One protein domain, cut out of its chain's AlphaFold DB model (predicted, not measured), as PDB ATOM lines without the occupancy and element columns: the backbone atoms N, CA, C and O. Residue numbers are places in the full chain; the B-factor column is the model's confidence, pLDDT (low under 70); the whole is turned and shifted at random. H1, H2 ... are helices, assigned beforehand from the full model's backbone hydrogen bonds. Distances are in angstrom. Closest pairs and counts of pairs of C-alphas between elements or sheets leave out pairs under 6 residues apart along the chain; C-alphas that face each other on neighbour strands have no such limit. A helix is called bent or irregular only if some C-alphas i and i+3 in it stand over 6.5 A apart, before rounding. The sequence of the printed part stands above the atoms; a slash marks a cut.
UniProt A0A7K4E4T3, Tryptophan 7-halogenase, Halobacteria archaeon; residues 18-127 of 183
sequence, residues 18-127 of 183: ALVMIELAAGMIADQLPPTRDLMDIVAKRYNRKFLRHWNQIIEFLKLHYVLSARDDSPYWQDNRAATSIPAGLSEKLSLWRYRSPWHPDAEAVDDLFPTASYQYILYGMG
ATOM      1  N   ALA A  18     -46.644  29.666  43.648       88.88
ATOM      2  CA  ALA A  18     -48.085  29.731  43.402       88.88
ATOM      3  C   ALA A  18     -48.722  31.058  43.852       88.88
ATOM      4  O   ALA A  18     -49.486  31.657  43.093       88.88
ATOM      5  N   LEU A  19     -48.408  31.529  45.066       91.75
ATOM      6  CA  LEU A  19     -48.955  32.788  45.590       91.75
ATOM      7  C   LEU A  19     -48.411  33.996  44.824       91.75
ATOM      8  O   LEU A  19     -49.194  34.842  44.404       91.75
ATOM      9  N   VAL A  20     -47.112  34.001  44.512       92.75
ATOM     10  CA  VAL A  20     -46.480  35.057  43.706       92.75
ATOM     11  C   VAL A  20     -47.176  35.212  42.349       92.75
ATOM     12  O   VAL A  20     -47.477  36.326  41.925       92.75
ATOM     13  N   MET A  21     -47.507  34.107  41.672       95.00
ATOM     14  CA  MET A  21     -48.230  34.154  40.394       95.00
ATOM     15  C   MET A  21     -49.650  34.720  40.531       95.00
ATOM     16  O   MET A  21     -50.115  35.427  39.635       95.00
ATOM     17  N   ILE A  22     -50.335  34.434  41.642       95.81
ATOM     18  CA  ILE A  22     -51.652  35.010  41.946       95.81
ATOM     19  C   ILE A  22     -51.530  36.520  42.164       95.81
ATOM     20  O   ILE A  22     -52.287  37.280  41.559       95.81
ATOM     21  N   GLU A  23     -50.568  36.955  42.976       95.56
ATOM     22  CA  GLU A  23     -50.335  38.366  43.298       95.56
ATOM     23  C   GLU A  23     -49.992  39.182  42.048       95.56
ATOM     24  O   GLU A  23     -50.606  40.218  41.791       95.56
ATOM     25  N   LEU A  24     -49.087  38.678  41.203       95.06
ATOM     26  CA  LEU A  24     -48.727  39.335  39.947       95.06
ATOM     27  C   LEU A  24     -49.898  39.402  38.967       95.06
ATOM     28  O   LEU A  24     -50.039  40.391  38.244       95.06
ATOM     29  N   ALA A  25     -50.734  38.360  38.916       96.06
ATOM     30  CA  ALA A  25     -51.895  38.341  38.033       96.06
ATOM     31  C   ALA A  25     -52.927  39.372  38.487       96.06
ATOM     32  O   ALA A  25     -53.381  40.175  37.673       96.06
ATOM     33  N   ALA A  26     -53.250  39.378  39.782       96.56
ATOM     34  CA  ALA A  26     -54.169  40.337  40.375       96.56
ATOM     35  C   ALA A  26     -53.672  41.780  40.190       96.56
ATOM     36  O   ALA A  26     -54.439  42.625  39.730       96.56
ATOM     37  N   GLY A  27     -52.388  42.044  40.458       96.25
ATOM     38  CA  GLY A  27     -51.774  43.360  40.267       96.25
ATOM     39  C   GLY A  27     -51.832  43.829  38.814       96.25
ATOM     40  O   GLY A  27     -52.321  44.917  38.530       96.25
ATOM     41  N   MET A  28     -51.441  42.977  37.859       95.44
ATOM     42  CA  MET A  28     -51.486  43.349  36.441       95.44
ATOM     43  C   MET A  28     -52.914  43.602  35.942       95.44
ATOM     44  O   MET A  28     -53.113  44.475  35.100       95.44
ATOM     45  N   ILE A  29     -53.907  42.857  36.438       95.81
ATOM     46  CA  ILE A  29     -55.316  43.091  36.097       95.81
ATOM     47  C   ILE A  29     -55.795  44.428  36.659       95.81
ATOM     48  O   ILE A  29     -56.467  45.164  35.941       95.81
ATOM     49  N   ALA A  30     -55.451  44.743  37.909       96.94
ATOM     50  CA  ALA A  30     -55.812  46.012  38.533       96.94
ATOM     51  C   ALA A  30     -55.199  47.205  37.782       96.94
ATOM     52  O   ALA A  30     -55.908  48.160  37.469       96.94
ATOM     53  N   ASP A  31     -53.919  47.113  37.416       96.38
ATOM     54  CA  ASP A  31     -53.187  48.195  36.752       96.38
ATOM     55  C   ASP A  31     -53.540  48.356  35.267       96.38
ATOM     56  O   ASP A  31     -53.411  49.444  34.704       96.38
ATOM     57  N   GLN A  32     -53.934  47.270  34.594       95.62
ATOM     58  CA  GLN A  32     -54.130  47.243  33.139       95.62
ATOM     59  C   GLN A  32     -55.546  46.848  32.728       95.62
ATOM     60  O   GLN A  32     -55.739  46.334  31.625       95.62
ATOM     61  N   LEU A  33     -56.544  47.083  33.582       95.25
ATOM     62  CA  LEU A  33     -57.935  46.790  33.252       95.25
ATOM     63  C   LEU A  33     -58.319  47.503  31.935       95.25
ATOM     64  O   LEU A  33     -58.255  48.734  31.864       95.25
ATOM     65  N   PRO A  34     -58.687  46.768  30.865       95.75
ATOM     66  CA  PRO A  34     -58.950  47.385  29.575       95.75
ATOM     67  C   PRO A  34     -60.233  48.229  29.649       95.75
ATOM     68  O   PRO A  34     -61.269  47.709  30.067       95.75
ATOM     69  N   PRO A  35     -60.214  49.502  29.208       95.69
ATOM     70  CA  PRO A  35     -61.380  50.379  29.316       95.69
ATOM     71  C   PRO A  35     -62.458  50.054  28.273       95.69
ATOM     72  O   PRO A  35     -63.606  50.463  28.417       95.69
ATOM     73  N   THR A  36     -62.102  49.324  27.211       97.62
ATOM     74  CA  THR A  36     -63.016  48.914  26.141       97.62
ATOM     75  C   THR A  36     -62.721  47.490  25.684       97.62
ATOM     76  O   THR A  36     -61.615  46.968  25.869       97.62
ATOM     77  N   ARG A  37     -63.704  46.858  25.030       97.12
ATOM     78  CA  ARG A  37     -63.520  45.540  24.412       97.12
ATOM     79  C   ARG A  37     -62.426  45.563  23.345       97.12
ATOM     80  O   ARG A  37     -61.656  44.612  23.287       97.12
ATOM     81  N   ASP A  38     -62.314  46.628  22.559       95.69
ATOM     82  CA  ASP A  38     -61.328  46.714  21.472       95.69
ATOM     83  C   ASP A  38     -59.884  46.711  21.997       95.69
ATOM     84  O   ASP A  38     -58.993  46.105  21.405       95.69
ATOM     85  N   LEU A  39     -59.651  47.327  23.162       96.38
ATOM     86  CA  LEU A  39     -58.335  47.333  23.808       96.38
ATOM     87  C   LEU A  39     -58.029  46.038  24.574       96.38
ATOM     88  O   LEU A  39     -56.863  45.765  24.872       96.38
ATOM     89  N   MET A  40     -59.044  45.218  24.864       97.56
ATOM     90  CA  MET A  40     -58.895  43.971  25.619       97.56
ATOM     91  C   MET A  40     -57.898  43.015  24.970       97.56
ATOM     92  O   MET A  40     -57.070  42.442  25.673       97.56
ATOM     93  N   ASP A  41     -57.917  42.877  23.642       97.06
ATOM     94  CA  ASP A  41     -57.029  41.940  22.942       97.06
ATOM     95  C   ASP A  41     -55.558  42.390  23.013       97.06
ATOM     96  O   ASP A  41     -54.642  41.565  23.107       97.06
ATOM     97  N   ILE A  42     -55.314  43.705  23.060       96.94
ATOM     98  CA  ILE A  42     -53.970  44.277  23.218       96.94
ATOM     99  C   ILE A  42     -53.426  43.979  24.618       96.94
ATOM    100  O   ILE A  42     -52.285  43.520  24.754       96.94
ATOM    101  N   VAL A  43     -54.234  44.215  25.655       97.19
ATOM    102  CA  VAL A  43     -53.860  43.926  27.048       97.19
ATOM    103  C   VAL A  43     -53.678  42.422  27.251       97.19
ATOM    104  O   VAL A  43     -52.648  42.002  27.778       97.19
ATOM    105  N   ALA A  44     -54.604  41.598  26.755       97.56
ATOM    106  CA  ALA A  44     -54.533  40.142  26.862       97.56
ATOM    107  C   ALA A  44     -53.259  39.582  26.215       97.56
ATOM    108  O   ALA A  44     -52.576  38.750  26.808       97.56
ATOM    109  N   LYS A  45     -52.861  40.087  25.038       97.50
ATOM    110  CA  LYS A  45     -51.598  39.695  24.392       97.50
ATOM    111  C   LYS A  45     -50.375  40.034  25.248       97.50
ATOM    112  O   LYS A  45     -49.422  39.255  25.297       97.50
ATOM    113  N   ARG A  46     -50.372  41.195  25.915       95.56
ATOM    114  CA  ARG A  46     -49.286  41.598  26.825       95.56
ATOM    115  C   ARG A  46     -49.248  40.715  28.070       95.56
ATOM    116  O   ARG A  46     -48.170  40.225  28.398       95.56
ATOM    117  N   TYR A  47     -50.407  40.473  28.684       96.56
ATOM    118  CA  TYR A  47     -50.568  39.573  29.825       96.56
ATOM    119  C   TYR A  47     -50.044  38.174  29.499       96.56
ATOM    120  O   TYR A  47     -49.107  37.706  30.137       96.56
ATOM    121  N   ASN A  48     -50.553  37.551  28.433       97.06
ATOM    122  CA  ASN A  48     -50.188  36.183  28.062       97.06
ATOM    123  C   ASN A  48     -48.689  36.034  27.793       97.06
ATOM    124  O   ASN A  48     -48.078  35.073  28.246       97.06
ATOM    125  N   ARG A  49     -48.066  36.997  27.105       95.69
ATOM    126  CA  ARG A  49     -46.617  36.970  26.855       95.69
ATOM    127  C   ARG A  49     -45.806  37.066  28.148       95.69
ATOM    128  O   ARG A  49     -44.828  36.341  28.299       95.69
ATOM    129  N   LYS A  50     -46.202  37.950  29.065       94.81
ATOM    130  CA  LYS A  50     -45.530  38.119  30.359       94.81
ATOM    131  C   LYS A  50     -45.678  36.864  31.226       94.81
ATOM    132  O   LYS A  50     -44.680  36.337  31.710       94.81
ATOM    133  N   PHE A  51     -46.893  36.337  31.347       95.50
ATOM    134  CA  PHE A  51     -47.173  35.145  32.151       95.50
ATOM    135  C   PHE A  51     -46.576  33.868  31.562       95.50
ATOM    136  O   PHE A  51     -46.119  33.019  32.320       95.50
ATOM    137  N   LEU A  52     -46.486  33.749  30.236       95.25
ATOM    138  CA  LEU A  52     -45.768  32.645  29.601       95.25
ATOM    139  C   LEU A  52     -44.275  32.667  29.957       95.25
ATOM    140  O   LEU A  52     -43.712  31.628  30.287       95.25
ATOM    141  N   ARG A  53     -43.641  33.847  29.951       93.94
ATOM    142  CA  ARG A  53     -42.242  33.989  30.379       93.94
ATOM    143  C   ARG A  53     -42.065  33.619  31.852       93.94
ATOM    144  O   ARG A  53     -41.145  32.877  32.172       93.94
ATOM    145  N   HIS A  54     -42.950  34.085  32.731       94.94
ATOM    146  CA  HIS A  54     -42.936  33.714  34.149       94.94
ATOM    147  C   HIS A  54     -43.058  32.202  34.354       94.94
ATOM    148  O   HIS A  54     -42.274  31.625  35.103       94.94
ATOM    149  N   TRP A  55     -43.975  31.544  33.641       95.31
ATOM    150  CA  TRP A  55     -44.105  30.090  33.688       95.31
ATOM    151  C   TRP A  55     -42.841  29.378  33.217       95.31
ATOM    152  O   TRP A  55     -42.345  28.507  33.927       95.31
ATOM    153  N   ASN A  56     -42.271  29.778  32.080       94.56
ATOM    154  CA  ASN A  56     -41.015  29.199  31.598       94.56
ATOM    155  C   ASN A  56     -39.890  29.375  32.626       94.56
ATOM    156  O   ASN A  56     -39.169  28.425  32.914       94.56
ATOM    157  N   GLN A  57     -39.791  30.558  33.237       94.50
ATOM    158  CA  GLN A  57     -38.800  30.833  34.269       94.50
ATOM    159  C   GLN A  57     -38.989  29.948  35.510       94.50
ATOM    160  O   GLN A  57     -38.006  29.433  36.032       94.50
ATOM    161  N   ILE A  58     -40.231  29.726  35.961       96.06
ATOM    162  CA  ILE A  58     -40.542  28.790  37.054       96.06
ATOM    163  C   ILE A  58     -40.094  27.379  36.688       96.06
ATOM    164  O   ILE A  58     -39.385  26.754  37.469       96.06
ATOM    165  N   ILE A  59     -40.462  26.882  35.507       96.12
ATOM    166  CA  ILE A  59     -40.099  25.525  35.083       96.12
ATOM    167  C   ILE A  59     -38.579  25.351  35.037       96.12
ATOM    168  O   ILE A  59     -38.062  24.373  35.571       96.12
ATOM    169  N   GLU A  60     -37.851  26.303  34.453       96.44
ATOM    170  CA  GLU A  60     -36.389  26.251  34.393       96.44
ATOM    171  C   GLU A  60     -35.741  26.353  35.778       96.44
ATOM    172  O   GLU A  60     -34.815  25.600  36.078       96.44
ATOM    173  N   PHE A  61     -36.234  27.244  36.641       96.88
ATOM    174  CA  PHE A  61     -35.689  27.422  37.985       96.88
ATOM    175  C   PHE A  61     -35.946  26.199  38.873       96.88
ATOM    176  O   PHE A  61     -35.040  25.737  39.562       96.88
ATOM    177  N   LEU A  62     -37.135  25.597  38.804       97.25
ATOM    178  CA  LEU A  62     -37.411  24.342  39.501       97.25
ATOM    179  C   LEU A  62     -36.543  23.209  38.950       97.25
ATOM    180  O   LEU A  62     -35.874  22.513  39.711       97.25
ATOM    181  N   LYS A  63     -36.470  23.068  37.620       97.94
ATOM    182  CA  LYS A  63     -35.668  22.025  36.973       97.94
ATOM    183  C   LYS A  63     -34.181  22.118  37.323       97.94
ATOM    184  O   LYS A  63     -33.534  21.076  37.430       97.94
ATOM    185  N   LEU A  64     -33.649  23.319  37.559       98.06
ATOM    186  CA  LEU A  64     -32.267  23.530  38.002       98.06
ATOM    187  C   LEU A  64     -31.921  22.689  39.244       98.06
ATOM    188  O   LEU A  64     -30.874  22.047  39.260       98.06
ATOM    189  N   HIS A  65     -32.818  22.615  40.232       98.19
ATOM    190  CA  HIS A  65     -32.618  21.827  41.456       98.19
ATOM    191  C   HIS A  65     -32.395  20.342  41.155       98.19
ATOM    192  O   HIS A  65     -31.532  19.681  41.730       98.19
ATOM    193  N   TYR A  66     -33.158  19.812  40.205       98.06
ATOM    194  CA  TYR A  66     -33.092  18.411  39.820       98.06
ATOM    195  C   TYR A  66     -31.864  18.092  38.976       98.06
ATOM    196  O   TYR A  66     -31.208  17.076  39.200       98.06
ATOM    197  N   VAL A  67     -31.533  18.969  38.029       97.69
ATOM    198  CA  VAL A  67     -30.389  18.785  37.125       97.69
ATOM    199  C   VAL A  67     -29.063  18.841  37.883       97.69
ATOM    200  O   VAL A  67     -28.141  18.099  37.550       97.69
ATOM    201  N   LEU A  68     -28.967  19.682  38.916       97.25
ATOM    202  CA  LEU A  68     -27.756  19.830  39.726       97.25
ATOM    203  C   LEU A  68     -27.590  18.761  40.811       97.25
ATOM    204  O   LEU A  68     -26.519  18.657  41.406       97.25
ATOM    205  N   SER A  69     -28.624  17.968  41.090       96.94
ATOM    206  CA  SER A  69     -28.556  16.932  42.118       96.94
ATOM    207  C   SER A  69     -27.485  15.886  41.791       96.94
ATOM    208  O   SER A  69     -27.493  15.283  40.715       96.94
ATOM    209  N   ALA A  70     -26.608  15.614  42.760       95.50
ATOM    210  CA  ALA A  70     -25.584  14.571  42.672       95.50
ATOM    211  C   ALA A  70     -26.119  13.152  42.955       95.50
ATOM    212  O   ALA A  70     -25.359  12.191  42.906       95.50
ATOM    213  N   ARG A  71     -27.410  13.004  43.274       96.75
ATOM    214  CA  ARG A  71     -28.014  11.710  43.626       96.75
ATOM    215  C   ARG A  71     -28.143  10.803  42.407       96.75
ATOM    216  O   ARG A  71     -28.742  11.192  41.416       96.75
ATOM    217  N   ASP A  72     -27.652   9.581  42.454       96.00
ATOM    218  CA  ASP A  72     -27.742   8.598  41.362       96.00
ATOM    219  C   ASP A  72     -28.428   7.294  41.785       96.00
ATOM    220  O   ASP A  72     -28.492   6.335  41.017       96.00
ATOM    221  N   ASP A  73     -29.016   7.302  42.977       97.44
ATOM    222  CA  ASP A  73     -29.542   6.139  43.681       97.44
ATOM    223  C   ASP A  73     -30.902   5.640  43.171       97.44
ATOM    224  O   ASP A  73     -31.402   4.619  43.642       97.44
ATOM    225  N   SER A  74     -31.519   6.331  42.208       97.88
ATOM    226  CA  SER A  74     -32.767   5.886  41.592       97.88
ATOM    227  C   SER A  74     -32.935   6.375  40.148       97.88
ATOM    228  O   SER A  74     -32.391   7.426  39.786       97.88
ATOM    229  N   PRO A  75     -33.751   5.670  39.332       98.06
ATOM    230  CA  PRO A  75     -34.116   6.125  37.990       98.06
ATOM    231  C   PRO A  75     -34.683   7.546  37.982       98.06
ATOM    232  O   PRO A  75     -34.326   8.339  37.125       98.06
ATOM    233  N   TYR A  76     -35.456   7.923  39.007       97.88
ATOM    234  CA  TYR A  76     -36.008   9.272  39.144       97.88
ATOM    235  C   TYR A  76     -34.939  10.376  39.061       97.88
ATOM    236  O   TYR A  76     -35.137  11.377  38.371       97.88
ATOM    237  N   TRP A  77     -33.803  10.218  39.749       97.88
ATOM    238  CA  TRP A  77     -32.738  11.226  39.713       97.88
ATOM    239  C   TRP A  77     -31.923  11.172  38.421       97.88
ATOM    240  O   TRP A  77     -31.470  12.208  37.935       97.88
ATOM    241  N   GLN A  78     -31.758   9.981  37.852       96.62
ATOM    242  CA  GLN A  78     -31.061   9.792  36.582       96.62
ATOM    243  C   GLN A  78     -31.856  10.410  35.420       96.62
ATOM    244  O   GLN A  78     -31.304  11.207  34.660       96.62
ATOM    245  N   ASP A  79     -33.161  10.147  35.349       97.50
ATOM    246  CA  ASP A  79     -34.081  10.708  34.354       97.50
ATOM    247  C   ASP A  79     -34.132  12.232  34.445       97.50
ATOM    248  O   ASP A  79     -34.124  12.939  33.437       97.50
ATOM    249  N   ASN A  80     -34.096  12.767  35.667       97.31
ATOM    250  CA  ASN A  80     -34.068  14.204  35.882       97.31
ATOM    251  C   ASN A  80     -32.792  14.895  35.373       97.31
ATOM    252  O   ASN A  80     -32.835  16.098  35.106       97.31
ATOM    253  N   ARG A  81     -31.685  14.165  35.214       95.81
ATOM    254  CA  ARG A  81     -30.450  14.663  34.589       95.81
ATOM    255  C   ARG A  81     -30.351  14.354  33.100       95.81
ATOM    256  O   ARG A  81     -29.448  14.865  32.441       95.81
ATOM    257  N   ALA A  82     -31.252  13.539  32.554       96.06
ATOM    258  CA  ALA A  82     -31.249  13.234  31.134       96.06
ATOM    259  C   ALA A  82     -31.467  14.518  30.325       96.06
ATOM    260  O   ALA A  82     -32.416  15.265  30.580       96.06
ATOM    261  N   ALA A  83     -30.608  14.757  29.328       94.75
ATOM    262  CA  ALA A  83     -30.627  15.973  28.513       94.75
ATOM    263  C   ALA A  83     -31.979  16.211  27.819       94.75
ATOM    264  O   ALA A  83     -32.389  17.351  27.638       94.75
ATOM    265  N   THR A  84     -32.705  15.137  27.500       96.12
ATOM    266  CA  THR A  84     -34.051  15.176  26.910       96.12
ATOM    267  C   THR A  84     -35.108  15.798  27.824       96.12
ATOM    268  O   THR A  84     -36.147  16.228  27.333       96.12
ATOM    269  N   SER A  85     -34.861  15.860  29.136       96.25
ATOM    270  CA  SER A  85     -35.773  16.457  30.120       96.25
ATOM    271  C   SER A  85     -35.457  17.922  30.442       96.25
ATOM    272  O   SER A  85     -36.211  18.558  31.180       96.25
ATOM    273  N   ILE A  86     -34.336  18.460  29.947       97.69
ATOM    274  CA  ILE A  86     -33.842  19.796  30.299       97.69
ATOM    275  C   ILE A  86     -34.343  20.808  29.256       97.69
ATOM    276  O   ILE A  86     -34.036  20.648  28.074       97.69
ATOM    277  N   PRO A  87     -35.077  21.866  29.655       97.69
ATOM    278  CA  PRO A  87     -35.465  22.935  28.739       97.69
ATOM    279  C   PRO A  87     -34.251  23.574  28.055       97.69
ATOM    280  O   PRO A  87     -33.198  23.745  28.672       97.69
ATOM    281  N   ALA A  88     -34.410  23.972  26.791       96.19
ATOM    282  CA  ALA A  88     -33.317  24.536  25.998       96.19
ATOM    283  C   ALA A  88     -32.691  25.781  26.654       96.19
ATOM    284  O   ALA A  88     -31.469  25.848  26.772       96.19
ATOM    285  N   GLY A  89     -33.508  26.707  27.171       94.75
ATOM    286  CA  GLY A  89     -33.014  27.916  27.838       94.75
ATOM    287  C   GLY A  89     -32.197  27.608  29.097       94.75
ATOM    288  O   GLY A  89     -31.131  28.186  29.304       94.75
ATOM    289  N   LEU A  90     -32.615  26.621  29.896       96.62
ATOM    290  CA  LEU A  90     -31.818  26.134  31.027       96.62
ATOM    291  C   LEU A  90     -30.499  25.486  30.571       96.62
ATOM    292  O   LEU A  90     -29.465  25.701  31.199       96.62
ATOM    293  N   SER A  91     -30.510  24.715  29.483       97.19
ATOM    294  CA  SER A  91     -29.297  24.097  28.931       97.19
ATOM    295  C   SER A  91     -28.272  25.143  28.466       97.19
ATOM    296  O   SER A  91     -27.080  25.039  28.780       97.19
ATOM    297  N   GLU A  92     -28.732  26.197  27.788       95.94
ATOM    298  CA  GLU A  92     -27.903  27.336  27.382       95.94
ATOM    299  C   GLU A  92     -27.332  28.074  28.599       95.94
ATOM    300  O   GLU A  92     -26.124  28.321  28.668       95.94
ATOM    301  N   LYS A  93     -28.176  28.347  29.600       95.88
ATOM    302  CA  LYS A  93     -27.769  28.964  30.869       95.88
ATOM    303  C   LYS A  93     -26.701  28.141  31.584       95.88
ATOM    304  O   LYS A  93     -25.677  28.696  31.956       95.88
ATOM    305  N   LEU A  94     -26.870  26.825  31.718       96.75
ATOM    306  CA  LEU A  94     -25.871  25.946  32.345       96.75
ATOM    307  C   LEU A  94     -24.540  25.941  31.581       96.75
ATOM    308  O   LEU A  94     -23.471  25.996  32.192       96.75
ATOM    309  N   SER A  95     -24.599  25.925  30.247       95.94
ATOM    310  CA  SER A  95     -23.411  25.989  29.388       95.94
ATOM    311  C   SER A  95     -22.651  27.300  29.581       95.94
ATOM    312  O   SER A  95     -21.424  27.312  29.690       95.94
ATOM    313  N   LEU A  96     -23.384  28.406  29.682       95.25
ATOM    314  CA  LEU A  96     -22.839  29.727  29.958       95.25
ATOM    315  C   LEU A  96     -22.277  29.824  31.379       95.25
ATOM    316  O   LEU A  96     -21.183  30.361  31.585       95.25
ATOM    317  N   TRP A  97     -23.003  29.274  32.355       96.56
ATOM    318  CA  TRP A  97     -22.648  29.353  33.763       96.56
ATOM    319  C   TRP A  97     -21.419  28.534  34.123       96.56
ATOM    320  O   TRP A  97     -20.728  28.865  35.079       96.56
ATOM    321  N   ARG A  98     -21.057  27.554  33.294       95.94
ATOM    322  CA  ARG A  98     -19.770  26.864  33.398       95.94
ATOM    323  C   ARG A  98     -18.572  27.815  33.311       95.94
ATOM    324  O   ARG A  98     -17.535  27.496  33.870       95.94
ATOM    325  N   TYR A  99     -18.691  28.969  32.652       94.31
ATOM    326  CA  TYR A  99     -17.566  29.893  32.418       94.31
ATOM    327  C   TYR A  99     -17.776  31.300  32.999       94.31
ATOM    328  O   TYR A  99     -16.908  32.175  32.888       94.31
ATOM    329  N   ARG A 100     -18.936  31.564  33.612       91.81
ATOM    330  CA  ARG A 100     -19.201  32.784  34.385       91.81
ATOM    331  C   ARG A 100     -20.354  32.585  35.357       91.81
ATOM    332  O   ARG A 100     -21.321  31.931  35.016       91.81
ATOM    333  N   SER A 101     -20.333  33.237  36.514       92.62
ATOM    334  CA  SER A 101     -21.508  33.245  37.395       92.62
ATOM    335  C   SER A 101     -22.744  33.825  36.690       92.62
ATOM    336  O   SER A 101     -22.586  34.724  35.847       92.62
ATOM    337  N   PRO A 102     -23.961  33.399  37.085       94.38
ATOM    338  CA  PRO A 102     -25.178  34.135  36.767       94.38
ATOM    339  C   PRO A 102     -25.001  35.617  37.128       94.38
ATOM    340  O   PRO A 102     -24.530  35.921  38.228       94.38
ATOM    341  N   TRP A 103     -25.332  36.544  36.229       90.19
ATOM    342  CA  TRP A 103     -25.215  37.992  36.470       90.19
ATOM    343  C   TRP A 103     -26.387  38.792  35.871       90.19
ATOM    344  O   TRP A 103     -27.259  38.224  35.224       90.19
ATOM    345  N   HIS A 104     -26.427  40.111  36.088       84.56
ATOM    346  CA  HIS A 104     -27.533  40.978  35.648       84.56
ATOM    347  C   HIS A 104     -27.928  40.850  34.162       84.56
ATOM    348  O   HIS A 104     -29.121  40.894  33.891       84.56
ATOM    349  N   PRO A 105     -27.000  40.650  33.200       84.88
ATOM    350  CA  PRO A 105     -27.365  40.445  31.796       84.88
ATOM    351  C   PRO A 105     -28.129  39.147  31.507       84.88
ATOM    352  O   PRO A 105     -28.600  38.981  30.390       84.88
ATOM    353  N   ASP A 106     -28.216  38.225  32.472       85.06
ATOM    354  CA  ASP A 106     -29.015  37.001  32.338       85.06
ATOM    355  C   ASP A 106     -30.500  37.234  32.650       85.06
ATOM    356  O   ASP A 106     -31.316  36.357  32.381       85.06
ATOM    357  N   ALA A 107     -30.851  38.388  33.231       82.19
ATOM    358  CA  ALA A 107     -32.242  38.781  33.400       82.19
ATOM    359  C   ALA A 107     -32.803  39.225  32.044       82.19
ATOM    360  O   ALA A 107     -32.290  40.154  31.416       82.19
ATOM    361  N   GLU A 108     -33.871  38.570  31.597       78.12
ATOM    362  CA  GLU A 108     -34.525  38.896  30.325       78.12
ATOM    363  C   GLU A 108     -35.485  40.081  30.478       78.12
ATOM    364  O   GLU A 108     -35.906  40.695  29.491       78.12
ATOM    365  N   ALA A 109     -35.842  40.415  31.721       80.94
ATOM    366  CA  ALA A 109     -36.722  41.521  32.036       80.94
ATOM    367  C   ALA A 109     -36.523  42.098  33.436       80.94
ATOM    368  O   ALA A 109     -36.020  41.459  34.353       80.94
ATOM    369  N   VAL A 110     -37.013  43.329  33.596       78.56
ATOM    370  CA  VAL A 110     -37.019  44.055  34.877       78.56
ATOM    371  C   VAL A 110     -37.897  43.363  35.922       78.56
ATOM    372  O   VAL A 110     -37.629  43.463  37.113       78.56
ATOM    373  N   ASP A 111     -38.945  42.674  35.481       80.25
ATOM    374  CA  ASP A 111     -39.964  42.049  36.317       80.25
ATOM    375  C   ASP A 111     -39.828  40.522  36.400       80.25
ATOM    376  O   ASP A 111     -40.819  39.829  36.611       80.25
ATOM    377  N   ASP A 112     -38.621  39.988  36.208       84.50
ATOM    378  CA  ASP A 112     -38.332  38.563  36.390       84.50
ATOM    379  C   ASP A 112     -38.673  38.090  37.818       84.50
ATOM    380  O   ASP A 112     -38.425  38.790  38.799       84.50
ATOM    381  N   LEU A 113     -39.235  36.879  37.937       89.06
ATOM    382  CA  LEU A 113     -39.711  36.324  39.214       89.06
ATOM    383  C   LEU A 113     -38.575  36.033  40.183       89.06
ATOM    384  O   LEU A 113     -38.688  36.269  41.384       89.06
ATOM    385  N   PHE A 114     -37.493  35.470  39.650       91.06
ATOM    386  CA  PHE A 114     -36.344  35.053  40.432       91.06
ATOM    387  C   PHE A 114     -35.171  35.967  40.092       91.06
ATOM    388  O   PHE A 114     -34.724  35.974  38.940       91.06
ATOM    389  N   PRO A 115     -34.644  36.734  41.061       90.19
ATOM    390  CA  PRO A 115     -33.453  37.529  40.828       90.19
ATOM    391  C   PRO A 115     -32.263  36.611  40.541       90.19
ATOM    392  O   PRO A 115     -32.195  35.475  41.010       90.19
ATOM    393  N   THR A 116     -31.259  37.128  39.838       91.25
ATOM    394  CA  THR A 116     -30.030  36.384  39.532       91.25
ATOM    395  C   THR A 116     -29.364  35.768  40.773       91.25
ATOM    396  O   THR A 116     -28.782  34.688  40.692       91.25
ATOM    397  N   ALA A 117     -29.470  36.426  41.932       92.94
ATOM    398  CA  ALA A 117     -28.962  35.899  43.197       92.94
ATOM    399  C   ALA A 117     -29.596  34.545  43.569       92.94
ATOM    400  O   ALA A 117     -28.880  33.658  44.022       92.94
ATOM    401  N   SER A 118     -30.893  34.340  43.308       94.88
ATOM    402  CA  SER A 118     -31.570  33.058  43.551       94.88
ATOM    403  C   SER A 118     -30.924  31.920  42.764       94.88
ATOM    404  O   SER A 118     -30.649  30.862  43.321       94.88
ATOM    405  N   TYR A 119     -30.572  32.162  41.498       96.12
ATOM    406  CA  TYR A 119     -29.829  31.191  40.692       96.12
ATOM    407  C   TYR A 119     -28.448  30.908  41.277       96.12
ATOM    408  O   TYR A 119     -28.056  29.751  41.343       96.12
ATOM    409  N   GLN A 120     -27.721  31.928  41.742       96.69
ATOM    410  CA  GLN A 120     -26.415  31.732  42.382       96.69
ATOM    411  C   GLN A 120     -26.519  30.875  43.652       96.69
ATOM    412  O   GLN A 120     -25.675  30.002  43.852       96.69
ATOM    413  N   TYR A 121     -27.543  31.093  44.486       97.44
ATOM    414  CA  TYR A 121     -27.752  30.304  45.701       97.44
ATOM    415  C   TYR A 121     -27.969  28.823  45.394       97.44
ATOM    416  O   TYR A 121     -27.315  27.988  46.013       97.44
ATOM    417  N   ILE A 122     -28.816  28.494  44.416       97.81
ATOM    418  CA  ILE A 122     -29.058  27.097  44.029       97.81
ATOM    419  C   ILE A 122     -27.830  26.502  43.343       97.81
ATOM    420  O   ILE A 122     -27.353  25.443  43.739       97.81
ATOM    421  N   LEU A 123     -27.266  27.209  42.362       97.56
ATOM    422  CA  LEU A 123     -26.122  26.747  41.580       97.56
ATOM    423  C   LEU A 123     -24.942  26.377  42.495       97.56
ATOM    424  O   LEU A 123     -24.464  25.243  42.485       97.56
ATOM    425  N   TYR A 124     -24.518  27.312  43.349       97.50
ATOM    426  CA  TYR A 124     -23.369  27.108  44.229       97.50
ATOM    427  C   TYR A 124     -23.704  26.314  45.490       97.50
ATOM    428  O   TYR A 124     -22.855  25.561  45.967       97.50
ATOM    429  N   GLY A 125     -24.934  26.409  45.999       97.38
ATOM    430  CA  GLY A 125     -25.406  25.582  47.111       97.38
ATOM    431  C   GLY A 125     -25.456  24.095  46.762       97.38
ATOM    432  O   GLY A 125     -25.192  23.256  47.618       97.38
ATOM    433  N   MET A 126     -25.712  23.764  45.493       97.56
ATOM    434  CA  MET A 126     -25.715  22.389  44.983       97.56
ATOM    435  C   MET A 126     -24.368  21.949  44.386       97.56
ATOM    436  O   MET A 126     -24.278  20.897  43.760       97.56
ATOM    437  N   GLY A 127     -23.300  22.724  44.596       96.12
ATOM    438  CA  GLY A 127     -21.936  22.315  44.255       96.12
ATOM    439  C   GLY A 127     -21.564  22.425  42.773       96.12
ATOM    440  O   GLY A 127     -20.537  21.874  42.368       96.12
TER     441      GLY A 127
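AT A GLANCE: This is residues 18 to 127 of the 183 residues of the protein "Tryptophan 7-halogenase" of Halobacteria archaeon (UniProt A0A7K4E4T3). One long helix, H2, makes the long axis; H1 folds back beside its earlier part, and the short H3, H4 and H5 gather round its last turns. The printed part has 110 residues with five named helices, H1 to H5, and no named strand: all helix. It is loose, radius of gyration of the C-alphas 17.2 A, spanning 56 by 30 by 23 A.

IN THESE COORDINATES: Find C-alpha 18 at (-48.085, 29.731, 43.402), where H1, residues 18 to 31, begins. H2, residues 37 to 67, runs 44.4 A and is only just irregular: C-alphas 38 and 41 are 6.6 A apart. H3 is 75 to 81, H4 88 to 97, H5 116 to 125, ending at (-25.406, 25.582, 47.111).

HOW THE PARTS SIT: H1 is close to H2 but not clearly touching, opposite ways; the closest C-alphas, Met 28 and Tyr 47, are 7.7 A apart. With residues 61 to 65 alone, H2 touches H5, the same way at a shallow tilt of 18 degrees; the closest C-alphas, His 65 and Ile 122, are 6.9 A apart. With 66 to 67 alone it touches H3, closest C-alphas Val 67 and Arg 81, 4.8 A. With 60 to 64 alone it only just touches H4, 3 pairs of C-alphas within 8 A, closest Glu 60 and Leu 90. Every O i to N i+4 pair is within hydrogen-bond range in H1, H3, H4 and H5; in H2, 23 of 27.

THE WHOLE: The C-alphas farthest apart, Thr 36 and Asp 73, are 57.1 A apart. The printed part has no cut; the link H4 to H5 is long, and no printed residue is under 70 in pLDDT.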